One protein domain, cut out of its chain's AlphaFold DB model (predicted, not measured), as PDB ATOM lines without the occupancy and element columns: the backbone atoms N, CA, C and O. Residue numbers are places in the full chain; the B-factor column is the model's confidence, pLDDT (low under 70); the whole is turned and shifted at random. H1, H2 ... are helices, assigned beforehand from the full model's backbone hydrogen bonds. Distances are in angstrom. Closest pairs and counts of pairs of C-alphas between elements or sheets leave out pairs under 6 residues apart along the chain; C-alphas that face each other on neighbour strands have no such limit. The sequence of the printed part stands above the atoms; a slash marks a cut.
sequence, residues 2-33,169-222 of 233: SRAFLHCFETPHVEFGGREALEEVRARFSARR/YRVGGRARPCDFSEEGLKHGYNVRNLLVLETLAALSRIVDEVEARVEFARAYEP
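AT A GLANCE: This is residues 2 to 33 and 169 to 222 of the 233 residues of the protein "SGNH/GDSL hydrolase family protein" of Sandaracinaceae bacterium (UniProt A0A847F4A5). One long helix, H3, makes the longest axis; short H2 packs across it, tiny H1 is near H2, and residues 206 to 222 stick out as an arm. The printed part has 86 residues with three named helices, in the order H1, H2, H3, and no named strand: all helix. It is loose, with a radius of gyration of the C-alphas of 16.6 A, spanning 64 by 28 by 19 A.

HOW THE PARTS SIT: H1, residues 7 to 10, is close to but not clearly touching H2, residues 22 to 29; their closest C-alphas, Phe 9 and Arg 26, are 6.6 A apart. H2 touches residues 197 to 204 of H3, residues 188 to 219, only just about perpendicular at 71 degrees; their closest C-alphas, Val 25 and Ala 201, are 5.7 A apart. H1 and H3 are apart. Every O i to N i+4 pair in H2 and H3 is within hydrogen-bond range; H1 is too short for one.

IN THESE COORDINATES: H1 begins at C-alpha 7 (-4.921, -34.723, -31.622). H2 is 11.1 A long. H3, 46.7 A long, ends at C-alpha 219 (6.273, 1.743, -19.440).

THE WHOLE: Residues 34 to 168 are not printed; C-alphas 33 and 169 are 27.7 A apart across this cut. The H1 to H2 link is long. Residues 32, 33 and 222 have pLDDT under 70.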
ATOM      1  N   SER A   2     -12.859 -37.116 -35.045       78.12
ATOM      2  CA  SER A   2     -11.766 -37.935 -35.596       78.12
ATOM      3  C   SER A   2     -10.475 -37.677 -34.818       78.12
ATOM      4  O   SER A   2     -10.096 -36.522 -34.658       78.12
ATOM      5  N   ARG A   3      -9.762 -38.732 -34.399       85.56
ATOM      6  CA  ARG A   3      -8.412 -38.602 -33.809       85.56
ATOM      7  C   ARG A   3      -7.365 -38.100 -34.815       85.56
ATOM      8  O   ARG A   3      -6.235 -37.840 -34.428       85.56
ATOM      9  N   ALA A   4      -7.722 -37.981 -36.095       91.81
ATOM     10  CA  ALA A   4      -6.834 -37.434 -37.112       91.81
ATOM     11  C   ALA A   4      -6.803 -35.899 -37.139       91.81
ATOM     12  O   ALA A   4      -5.892 -35.335 -37.729       91.81
ATOM     13  N   PHE A   5      -7.767 -35.215 -36.519       94.00
ATOM     14  CA  PHE A   5      -7.779 -33.755 -36.477       94.00
ATOM     15  C   PHE A   5      -7.162 -33.255 -35.170       94.00
ATOM     16  O   PHE A   5      -7.705 -33.541 -34.104       94.00
ATOM     17  N   LEU A   6      -6.042 -32.535 -35.277       94.69
ATOM     18  CA  LEU A   6      -5.262 -31.866 -34.219       94.69
ATOM     19  C   LEU A   6      -4.725 -32.729 -33.063       94.69
ATOM     20  O   LEU A   6      -3.704 -32.387 -32.481       94.69
ATOM     21  N   HIS A   7      -5.330 -33.874 -32.746       93.81
ATOM     22  CA  HIS A   7      -4.921 -34.723 -31.622       93.81
ATOM     23  C   HIS A   7      -3.478 -35.242 -31.749       93.81
ATOM     24  O   HIS A   7      -2.838 -35.548 -30.743       93.81
ATOM     25  N   CYS A   8      -2.938 -35.353 -32.966       93.88
ATOM     26  CA  CYS A   8      -1.548 -35.765 -33.166       93.88
ATOM     27  C   CYS A   8      -0.519 -34.759 -32.626       93.88
ATOM     28  O   CYS A   8       0.600 -35.170 -32.336       93.88
ATOM     29  N   PHE A   9      -0.894 -33.499 -32.395       95.00
ATOM     30  CA  PHE A   9      -0.003 -32.507 -31.791       95.00
ATOM     31  C   PHE A   9       0.329 -32.778 -30.315       95.00
ATOM     32  O   PHE A   9       1.313 -32.246 -29.814       95.00
ATOM     33  N   GLU A  10      -0.431 -33.642 -29.633       92.25
ATOM     34  CA  GLU A  10      -0.134 -34.115 -28.264       92.25
ATOM     35  C   GLU A  10       0.673 -35.415 -28.242       92.25
ATOM     36  O   GLU A  10       0.881 -36.023 -27.193       92.25
ATOM     37  N   THR A  11       1.112 -35.881 -29.409       85.56
ATOM     38  CA  THR A  11       1.953 -37.070 -29.527       85.56
ATOM     39  C   THR A  11       3.399 -36.660 -29.790       85.56
ATOM     40  O   THR A  11       3.628 -35.634 -30.427       85.56
ATOM     41  N   PRO A  12       4.390 -37.464 -29.371       76.62
ATOM     42  CA  PRO A  12       5.806 -37.152 -29.586       76.62
ATOM     43  C   PRO A  12       6.259 -37.283 -31.053       76.62
ATOM     44  O   PRO A  12       7.448 -37.191 -31.336       76.62
ATOM     45  N   HIS A  13       5.348 -37.560 -31.989       79.44
ATOM     46  CA  HIS A  13       5.658 -37.889 -33.378       79.44
ATOM     47  C   HIS A  13       4.974 -36.910 -34.332       79.44
ATOM     48  O   HIS A  13       4.065 -37.283 -35.077       79.44
ATOM     49  N   VAL A  14       5.408 -35.653 -34.274       94.31
ATOM     50  CA  VAL A  14       5.090 -34.639 -35.280       94.31
ATOM     51  C   VAL A  14       6.294 -34.518 -36.205       94.31
ATOM     52  O   VAL A  14       7.415 -34.340 -35.739       94.31
ATOM     53  N   GLU A  15       6.061 -34.667 -37.503       96.75
ATOM     54  CA  GLU A  15       7.069 -34.475 -38.544       96.75
ATOM     55  C   GLU A  15       6.746 -33.156 -39.247       96.75
ATOM     56  O   GLU A  15       5.676 -33.023 -39.842       96.75
ATOM     57  N   PHE A  16       7.633 -32.168 -39.132       97.19
ATOM     58  CA  PHE A  16       7.382 -30.803 -39.600       97.19
ATOM     59  C   PHE A  16       7.757 -30.573 -41.066       97.19
ATOM     60  O   PHE A  16       7.314 -29.579 -41.650       97.19
ATOM     61  N   GLY A  17       8.536 -31.472 -41.675       95.88
ATOM     62  CA  GLY A  17       8.890 -31.397 -43.091       95.88
ATOM     63  C   GLY A  17       9.538 -30.066 -43.484       95.88
ATOM     64  O   GLY A  17       9.105 -29.457 -44.464       95.88
ATOM     65  N   GLY A  18      10.516 -29.583 -42.703       96.62
ATOM     66  CA  GLY A  18      11.216 -28.314 -42.944       96.62
ATOM     67  C   GLY A  18      10.534 -27.070 -42.358       96.62
ATOM     68  O   GLY A  18      10.823 -25.952 -42.782       96.62
ATOM     69  N   ARG A  19       9.573 -27.248 -41.439       97.31
ATOM     70  CA  ARG A  19       8.833 -26.166 -40.753       97.31
ATOM     71  C   ARG A  19       9.019 -26.227 -39.240       97.31
ATOM     72  O   ARG A  19       8.064 -26.079 -38.482       97.31
ATOM     73  N   GLU A  20      10.240 -26.471 -38.790       96.50
ATOM     74  CA  GLU A  20      10.569 -26.752 -37.388       96.50
ATOM     75  C   GLU A  20      10.195 -25.592 -36.453       96.50
ATOM     76  O   GLU A  20       9.874 -25.820 -35.291       96.50
ATOM     77  N   ALA A  21      10.123 -24.357 -36.965       95.81
ATOM     78  CA  ALA A  21       9.625 -23.199 -36.217       95.81
ATOM     79  C   ALA A  21       8.176 -23.367 -35.705       95.81
ATOM     80  O   ALA A  21       7.783 -22.730 -34.731       95.81
ATOM     81  N   LEU A  22       7.368 -24.240 -36.322       96.62
ATOM     82  CA  LEU A  22       6.009 -24.534 -35.857       96.62
ATOM     83  C   LEU A  22       5.979 -25.346 -34.552       96.62
ATOM     84  O   LEU A  22       4.925 -25.427 -33.917       96.62
ATOM     85  N   GLU A  23       7.106 -25.922 -34.127       95.56
ATOM     86  CA  GLU A  23       7.214 -26.644 -32.859       95.56
ATOM     87  C   GLU A  23       6.955 -25.734 -31.658       95.56
ATOM     88  O   GLU A  23       6.258 -26.132 -30.728       95.56
ATOM     89  N   GLU A  24       7.436 -24.490 -31.694       94.19
ATOM     90  CA  GLU A  24       7.190 -23.514 -30.628       94.19
ATOM     91  C   GLU A  24       5.690 -23.230 -30.474       94.19
ATOM     92  O   GLU A  24       5.142 -23.215 -29.371       94.19
ATOM     93  N   VAL A  25       4.996 -23.094 -31.603       94.88
ATOM     94  CA  VAL A  25       3.552 -22.855 -31.640       94.88
ATOM     95  C   VAL A  25       2.803 -24.086 -31.148       94.88
ATOM     96  O   VAL A  25       1.901 -23.967 -30.320       94.88
ATOM     97  N   ARG A  26       3.193 -25.287 -31.594       95.12
ATOM     98  CA  ARG A  26       2.636 -26.542 -31.077       95.12
ATOM     99  C   ARG A  26       2.790 -26.605 -29.556       95.12
ATOM    100  O   ARG A  26       1.804 -26.841 -28.860       95.12
ATOM    101  N   ALA A  27       3.995 -26.355 -29.048       93.06
ATOM    102  CA  ALA A  27       4.309 -26.387 -27.626       93.06
ATOM    103  C   ALA A  27       3.501 -25.356 -26.823       93.06
ATOM    104  O   ALA A  27       2.999 -25.701 -25.756       93.06
ATOM    105  N   ARG A  28       3.295 -24.140 -27.355       91.12
ATOM    106  CA  ARG A  28       2.476 -23.082 -26.732       91.12
ATOM    107  C   ARG A  28       1.040 -23.523 -26.466       91.12
ATOM    108  O   ARG A  28       0.472 -23.179 -25.431       91.12
ATOM    109  N   PHE A  29       0.436 -24.253 -27.402       91.12
ATOM    110  CA  PHE A  29      -0.933 -24.752 -27.244       91.12
ATOM    111  C   PHE A  29      -0.993 -26.098 -26.521       91.12
ATOM    112  O   PHE A  29      -2.042 -26.446 -25.984       91.12
ATOM    113  N   SER A  30       0.105 -26.848 -26.467       89.50
ATOM    114  CA  SER A  30       0.156 -28.110 -25.740       89.50
ATOM    115  C   SER A  30       0.168 -27.920 -24.223       89.50
ATOM    116  O   SER A  30       0.844 -27.059 -23.674       89.50
ATOM    117  N   ALA A  31      -0.571 -28.773 -23.512       76.31
ATOM    118  CA  ALA A  31      -0.653 -28.730 -22.053       76.31
ATOM    119  C   ALA A  31      -0.924 -30.122 -21.470       76.31
ATOM    120  O   ALA A  31      -1.841 -30.819 -21.906       76.31
ATOM    121  N   ARG A  32      -0.198 -30.505 -20.402       64.94
ATOM    122  CA  ARG A  32      -0.382 -31.811 -19.723       64.94
ATOM    123  C   ARG A  32      -1.819 -32.046 -19.241       64.94
ATOM    124  O   ARG A  32      -2.241 -33.194 -19.123       64.94
ATOM    125  N   ARG A  33      -2.561 -30.981 -18.920       69.69
ATOM    126  CA  ARG A  33      -3.995 -31.009 -18.597       69.69
ATOM    127  C   ARG A  33      -4.693 -29.874 -19.334       69.69
ATOM    128  O   ARG A  33      -4.226 -28.745 -19.288       69.69
ATOM    129  N   TYR A 169      -2.508 -39.715 -44.134       97.56
ATOM    130  CA  TYR A 169      -1.287 -40.438 -44.464       97.56
ATOM    131  C   TYR A 169      -1.066 -41.608 -43.499       97.56
ATOM    132  O   TYR A 169      -1.389 -41.529 -42.307       97.56
ATOM    133  N   ARG A 170      -0.556 -42.734 -44.009       96.00
ATOM    134  CA  ARG A 170      -0.359 -43.962 -43.233       96.00
ATOM    135  C   ARG A 170       0.985 -44.601 -43.538       96.00
ATOM    136  O   ARG A 170       1.309 -44.823 -44.695       96.00
ATOM    137  N   VAL A 171       1.689 -45.009 -42.486       94.88
ATOM    138  CA  VAL A 171       2.950 -45.764 -42.569       94.88
ATOM    139  C   VAL A 171       2.810 -47.025 -41.724       94.88
ATOM    140  O   VAL A 171       2.456 -46.946 -40.545       94.88
ATOM    141  N   GLY A 172       3.023 -48.200 -42.326       92.50
ATOM    142  CA  GLY A 172       2.825 -49.487 -41.641       92.50
ATOM    143  C   GLY A 172       1.410 -49.649 -41.065       92.50
ATOM    144  O   GLY A 172       1.238 -50.121 -39.944       92.50
ATOM    145  N   GLY A 173       0.391 -49.142 -41.773       90.25
ATOM    146  CA  GLY A 173      -1.016 -49.153 -41.346       90.25
ATOM    147  C   GLY A 173      -1.402 -48.097 -40.297       90.25
ATOM    148  O   GLY A 173      -2.591 -47.797 -40.135       90.25
ATOM    149  N   ARG A 174      -0.431 -47.467 -39.626       92.12
ATOM    150  CA  ARG A 174      -0.670 -46.442 -38.599       92.12
ATOM    151  C   ARG A 174      -0.881 -45.074 -39.237       92.12
ATOM    152  O   ARG A 174      -0.106 -44.668 -40.096       92.12
ATOM    153  N   ALA A 175      -1.928 -44.369 -38.812       94.88
ATOM    154  CA  ALA A 175      -2.206 -43.011 -39.272       94.88
ATOM    155  C   ALA A 175      -1.162 -42.026 -38.731       94.88
ATOM    156  O   ALA A 175      -0.843 -42.065 -37.543       94.88
ATOM    157  N   ARG A 176      -0.685 -41.126 -39.595       96.38
ATOM    158  CA  ARG A 176       0.248 -40.043 -39.266       96.38
ATOM    159  C   ARG A 176      -0.311 -38.695 -39.739       96.38
ATOM    160  O   ARG A 176       0.109 -38.195 -40.772       96.38
ATOM    161  N   PRO A 177      -1.303 -38.126 -39.034       96.62
ATOM    162  CA  PRO A 177      -1.994 -36.914 -39.479       96.62
ATOM    163  C   PRO A 177      -1.229 -35.605 -39.227       96.62
ATOM    164  O   PRO A 177      -1.680 -34.557 -39.674       96.62
ATOM    165  N   CYS A 178      -0.118 -35.653 -38.491       97.44
ATOM    166  CA  CYS A 178       0.800 -34.529 -38.278       97.44
ATOM    167  C   CYS A 178       2.170 -34.840 -38.900       97.44
ATOM    168  O   CYS A 178       3.208 -34.537 -38.323       97.44
ATOM    169  N   ASP A 179       2.156 -35.549 -40.028       97.94
ATOM    170  CA  ASP A 179       3.330 -35.741 -40.870       97.94
ATOM    171  C   ASP A 179       3.214 -34.767 -42.038       97.94
ATOM    172  O   ASP A 179       2.303 -34.886 -42.862       97.94
ATOM    173  N   PHE A 180       4.058 -33.742 -42.028       98.25
ATOM    174  CA  PHE A 180       4.051 -32.640 -42.984       98.25
ATOM    175  C   PHE A 180       5.187 -32.755 -44.005       98.25
ATOM    176  O   PHE A 180       5.529 -31.776 -44.669       98.25
ATOM    177  N   SER A 181       5.751 -33.958 -44.160       98.00
ATOM    178  CA  SER A 181       6.581 -34.297 -45.316       98.00
ATOM    179  C   SER A 181       5.790 -34.168 -46.622       98.00
ATOM    180  O   SER A 181       4.557 -34.142 -46.625       98.00
ATOM    181  N   GLU A 182       6.491 -34.147 -47.757       97.69
ATOM    182  CA  GLU A 182       5.864 -34.113 -49.085       97.69
ATOM    183  C   GLU A 182       4.817 -35.229 -49.271       97.69
ATOM    184  O   GLU A 182       3.726 -34.987 -49.787       97.69
ATOM    185  N   GLU A 183       5.097 -36.444 -48.785       97.88
ATOM    186  CA  GLU A 183       4.150 -37.565 -48.836       97.88
ATOM    187  C   GLU A 183       2.949 -37.361 -47.908       97.88
ATOM    188  O   GLU A 183       1.797 -37.620 -48.281       97.88
ATOM    189  N   GLY A 184       3.198 -36.855 -46.701       97.94
ATOM    190  CA  GLY A 184       2.151 -36.515 -45.750       97.94
ATOM    191  C   GLY A 184       1.169 -35.492 -46.322       97.94
ATOM    192  O   GLY A 184      -0.045 -35.700 -46.267       97.94
ATOM    193  N   LEU A 185       1.680 -34.439 -46.964       98.44
ATOM    194  CA  LEU A 185       0.889 -33.332 -47.513       98.44
ATOM    195  C   LEU A 185       0.088 -33.677 -48.778       98.44
ATOM    196  O   LEU A 185      -0.716 -32.867 -49.225       98.44
ATOM    197  N   LYS A 186       0.171 -34.912 -49.284       98.25
ATOM    198  CA  LYS A 186      -0.778 -35.442 -50.284       98.25
ATOM    199  C   LYS A 186      -2.137 -35.840 -49.675       98.25
ATOM    200  O   LYS A 186      -3.002 -36.352 -50.388       98.25
ATOM    201  N   HIS A 187      -2.329 -35.640 -48.365       98.62
ATOM    202  CA  HIS A 187      -3.478 -36.141 -47.608       98.62
ATOM    203  C   HIS A 187      -4.257 -35.042 -46.875       98.62
ATOM    204  O   HIS A 187      -3.696 -34.105 -46.311       98.62
ATOM    205  N   GLY A 188      -5.579 -35.201 -46.816       98.38
ATOM    206  CA  GLY A 188      -6.490 -34.141 -46.399       98.38
ATOM    207  C   GLY A 188      -6.409 -33.756 -44.918       98.38
ATOM    208  O   GLY A 188      -6.405 -32.572 -44.591       98.38
ATOM    209  N   TYR A 189      -6.320 -34.720 -43.991       98.06
ATOM    210  CA  TYR A 189      -6.122 -34.389 -42.569       98.06
ATOM    211  C   TYR A 189      -4.752 -33.757 -42.309       98.06
ATOM    212  O   TYR A 189      -4.657 -32.873 -41.461       98.06
ATOM    213  N   ASN A 190      -3.724 -34.183 -43.046       98.44
ATOM    214  CA  ASN A 190      -2.367 -33.665 -42.921       98.44
ATOM    215  C   ASN A 190      -2.315 -32.184 -43.305       98.44
ATOM    216  O   ASN A 190      -1.935 -31.362 -42.473       98.44
ATOM    217  N   VAL A 191      -2.806 -31.824 -44.499       98.50
ATOM    218  CA  VAL A 191      -2.854 -30.410 -44.908       98.50
ATOM    219  C   VAL A 191      -3.770 -29.593 -43.998       98.50
ATOM    220  O   VAL A 191      -3.423 -28.477 -43.632       98.50
ATOM    221  N   ARG A 192      -4.904 -30.149 -43.540       98.38
ATOM    222  CA  ARG A 192      -5.799 -29.435 -42.615       98.38
ATOM    223  C   ARG A 192      -5.103 -29.081 -41.303       98.38
ATOM    224  O   ARG A 192      -5.268 -27.970 -40.810       98.38
ATOM    225  N   ASN A 193      -4.371 -30.029 -40.720       98.25
ATOM    226  CA  ASN A 193      -3.659 -29.807 -39.466       98.25
ATOM    227  C   ASN A 193      -2.510 -28.810 -39.648       98.25
ATOM    228  O   ASN A 193      -2.347 -27.948 -38.787       98.25
ATOM    229  N   LEU A 194      -1.770 -28.891 -40.762       98.62
ATOM    230  CA  LEU A 194      -0.717 -27.925 -41.083       98.62
ATOM    231  C   LEU A 194      -1.285 -26.505 -41.199       98.62
ATOM    232  O   LEU A 194      -0.842 -25.620 -40.476       98.62
ATOM    233  N   LEU A 195      -2.325 -26.311 -42.018       98.69
ATOM    234  CA  LEU A 195      -2.950 -24.999 -42.228       98.69
ATOM    235  C   LEU A 195      -3.464 -24.384 -40.921       98.69
ATOM    236  O   LEU A 195      -3.334 -23.180 -40.698       98.69
ATOM    237  N   VAL A 196      -4.044 -25.203 -40.036       98.44
ATOM    238  CA  VAL A 196      -4.471 -24.737 -38.711       98.44
ATOM    239  C   VAL A 196      -3.269 -24.306 -37.872       98.44
ATOM    240  O   VAL A 196      -3.323 -23.237 -37.271       98.44
ATOM    241  N   LEU A 197      -2.190 -25.094 -37.831       98.06
ATOM    242  CA  LEU A 197      -1.010 -24.757 -37.034       98.06
ATOM    243  C   LEU A 197      -0.296 -23.502 -37.560       98.06
ATOM    244  O   LEU A 197       0.070 -22.641 -36.767       98.06
ATOM    245  N   GLU A 198      -0.168 -23.352 -38.879       98.44
ATOM    246  CA  GLU A 198       0.382 -22.149 -39.521       98.44
ATOM    247  C   GLU A 198      -0.485 -20.911 -39.249       98.44
ATOM    248  O   GLU A 198       0.032 -19.830 -38.966       98.44
ATOM    249  N   THR A 199      -1.813 -21.068 -39.249       98.50
ATOM    250  CA  THR A 199      -2.731 -19.980 -38.882       98.50
ATOM    251  C   THR A 199      -2.547 -19.578 -37.419       98.50
ATOM    252  O   THR A 199      -2.436 -18.392 -37.112       98.50
ATOM    253  N   LEU A 200      -2.455 -20.550 -36.506       97.31
ATOM    254  CA  LEU A 200      -2.174 -20.286 -35.092       97.31
ATOM    255  C   LEU A 200      -0.802 -19.626 -34.901       97.31
ATOM    256  O   LEU A 200      -0.681 -18.740 -34.058       97.31
ATOM    257  N   ALA A 201       0.202 -19.995 -35.699       97.38
ATOM    258  CA  ALA A 201       1.521 -19.369 -35.689       97.38
ATOM    259  C   ALA A 201       1.452 -17.892 -36.097       97.38
ATOM    260  O   ALA A 201       2.015 -17.028 -35.428       97.38
ATOM    261  N   ALA A 202       0.738 -17.586 -37.184       97.56
ATOM    262  CA  ALA A 202       0.549 -16.214 -37.648       97.56
ATOM    263  C   ALA A 202      -0.185 -15.357 -36.607       97.56
ATOM    264  O   ALA A 202       0.262 -14.258 -36.289       97.56
ATOM    265  N   LEU A 203      -1.268 -15.882 -36.032       96.50
ATOM    266  CA  LEU A 203      -2.043 -15.175 -35.013       96.50
ATOM    267  C   LEU A 203      -1.276 -14.993 -33.704       96.50
ATOM    268  O   LEU A 203      -1.381 -13.934 -33.096       96.50
ATOM    269  N   SER A 204      -0.493 -15.989 -33.284       94.31
ATOM    270  CA  SER A 204       0.319 -15.887 -32.066       94.31
ATOM    271  C   SER A 204       1.344 -14.764 -32.189       94.31
ATOM    272  O   SER A 204       1.413 -13.925 -31.301       94.31
ATOM    273  N   ARG A 205       2.039 -14.667 -33.332       95.56
ATOM    274  CA  ARG A 205       2.977 -13.561 -33.594       95.56
ATOM    275  C   ARG A 205       2.303 -12.192 -33.525       95.56
ATOM    276  O   ARG A 205       2.833 -11.294 -32.887       95.56
ATOM    277  N   ILE A 206       1.121 -12.042 -34.129       95.31
ATOM    278  CA  ILE A 206       0.365 -10.779 -34.078       95.31
ATOM    279  C   ILE A 206       0.002 -10.415 -32.634       95.31
ATOM    280  O   ILE A 206       0.145  -9.259 -32.243       95.31
ATOM    281  N   VAL A 207      -0.466 -11.384 -31.841       92.38
ATOM    282  CA  VAL A 207      -0.794 -11.151 -30.427       92.38
ATOM    283  C   VAL A 207       0.446 -10.710 -29.655       92.38
ATOM    284  O   VAL A 207       0.386  -9.690 -28.976       92.38
ATOM    285  N   ASP A 208       1.565 -11.413 -29.816       92.88
ATOM    286  CA  ASP A 208       2.805 -11.108 -29.097       92.88
ATOM    287  C   ASP A 208       3.342  -9.709 -29.472       92.88
ATOM    288  O   ASP A 208       3.742  -8.935 -28.603       92.88
ATOM    289  N   GLU A 209       3.278  -9.328 -30.754       94.94
ATOM    290  CA  GLU A 209       3.649  -7.983 -31.219       94.94
ATOM    291  C   GLU A 209       2.763  -6.885 -30.613       94.94
ATOM    292  O   GLU A 209       3.252  -5.809 -30.248       94.94
ATOM    293  N   VAL A 210       1.454  -7.128 -30.510       92.75
ATOM    294  CA  VAL A 210       0.510  -6.180 -29.905       92.75
ATOM    295  C   VAL A 210       0.756  -6.059 -28.405       92.75
ATOM    296  O   VAL A 210       0.802  -4.940 -27.892       92.75
ATOM    297  N   GLU A 211       0.946  -7.176 -27.704       91.62
ATOM    298  CA  GLU A 211       1.226  -7.186 -26.266       91.62
ATOM    299  C   GLU A 211       2.517  -6.425 -25.947       91.62
ATOM    300  O   GLU A 211       2.495  -5.538 -25.092       91.62
ATOM    301  N   ALA A 212       3.590  -6.653 -26.711       91.69
ATOM    302  CA  ALA A 212       4.852  -5.928 -26.555       91.69
ATOM    303  C   ALA A 212       4.691  -4.408 -26.758       91.69
ATOM    304  O   ALA A 212       5.256  -3.607 -26.010       91.69
ATOM    305  N   ARG A 213       3.884  -3.977 -27.740       91.62
ATOM    306  CA  ARG A 213       3.595  -2.547 -27.966       91.62
ATOM    307  C   ARG A 213       2.783  -1.929 -26.832       91.62
ATOM    308  O   ARG A 213       3.041  -0.788 -26.453       91.62
ATOM    309  N   VAL A 214       1.801  -2.656 -26.300       90.00
ATOM    310  CA  VAL A 214       0.988  -2.194 -25.166       90.00
ATOM    311  C   VAL A 214       1.836  -2.092 -23.900       90.00
ATOM    312  O   VAL A 214       1.701  -1.121 -23.157       90.00
ATOM    313  N   GLU A 215       2.719  -3.057 -23.656       88.44
ATOM    314  CA  GLU A 215       3.655  -3.024 -22.532       88.44
ATOM    315  C   GLU A 215       4.618  -1.838 -22.642       88.44
ATOM    316  O   GLU A 215       4.735  -1.059 -21.695       88.44
ATOM    317  N   PHE A 216       5.205  -1.620 -23.822       85.56
ATOM    318  CA  PHE A 216       6.030  -0.445 -24.094       85.56
ATOM    319  C   PHE A 216       5.280   0.867 -23.818       85.56
ATOM    320  O   PHE A 216       5.794   1.741 -23.126       85.56
ATOM    321  N   ALA A 217       4.038   0.995 -24.299       84.25
ATOM    322  CA  ALA A 217       3.226   2.190 -24.077       84.25
ATOM    323  C   ALA A 217       2.895   2.431 -22.592       84.25
ATOM    324  O   ALA A 217       2.767   3.579 -22.178       84.25
ATOM    325  N   ARG A 218       2.768   1.370 -21.784       85.12
ATOM    326  CA  ARG A 218       2.551   1.475 -20.329       85.12
ATOM    327  C   ARG A 218       3.813   1.863 -19.564       85.12
ATOM    328  O   ARG A 218       3.702   2.527 -18.541       85.12
ATOM    329  N   ALA A 219       4.978   1.424 -20.036       81.06
ATOM    330  CA  ALA A 219       6.273   1.743 -19.440       81.06
ATOM    331  C   ALA A 219       6.808   3.123 -19.862       81.06
ATOM    332  O   ALA A 219       7.767   3.619 -19.273       81.06
ATOM    333  N   TYR A 220       6.213   3.738 -20.885       78.12
ATOM    334  CA  TYR A 220       6.610   5.049 -21.373       78.12
ATOM    335  C   TYR A 220       6.239   6.154 -20.372       78.12
ATOM    336  O   TYR A 220       5.067   6.504 -20.218       78.12
ATOM    337  N   GLU A 221       7.246   6.752 -19.735       70.06
ATOM    338  CA  GLU A 221       7.106   8.054 -19.083       70.06
ATOM    339  C   GLU A 221       7.270   9.166 -20.134       70.06
ATOM    340  O   GLU A 221       8.272   9.183 -20.859       70.06
ATOM    341  N   PRO A 222       6.311  10.099 -20.266       69.38
ATOM    342  CA  PRO A 222       6.415  11.168 -21.247       69.38
ATOM    343  C   PRO A 222       7.627  12.061 -20.963       69.38
ATOM    344  O   PRO A 222       7.775  12.613 -19.875       69.38
TER     345      PRO A 222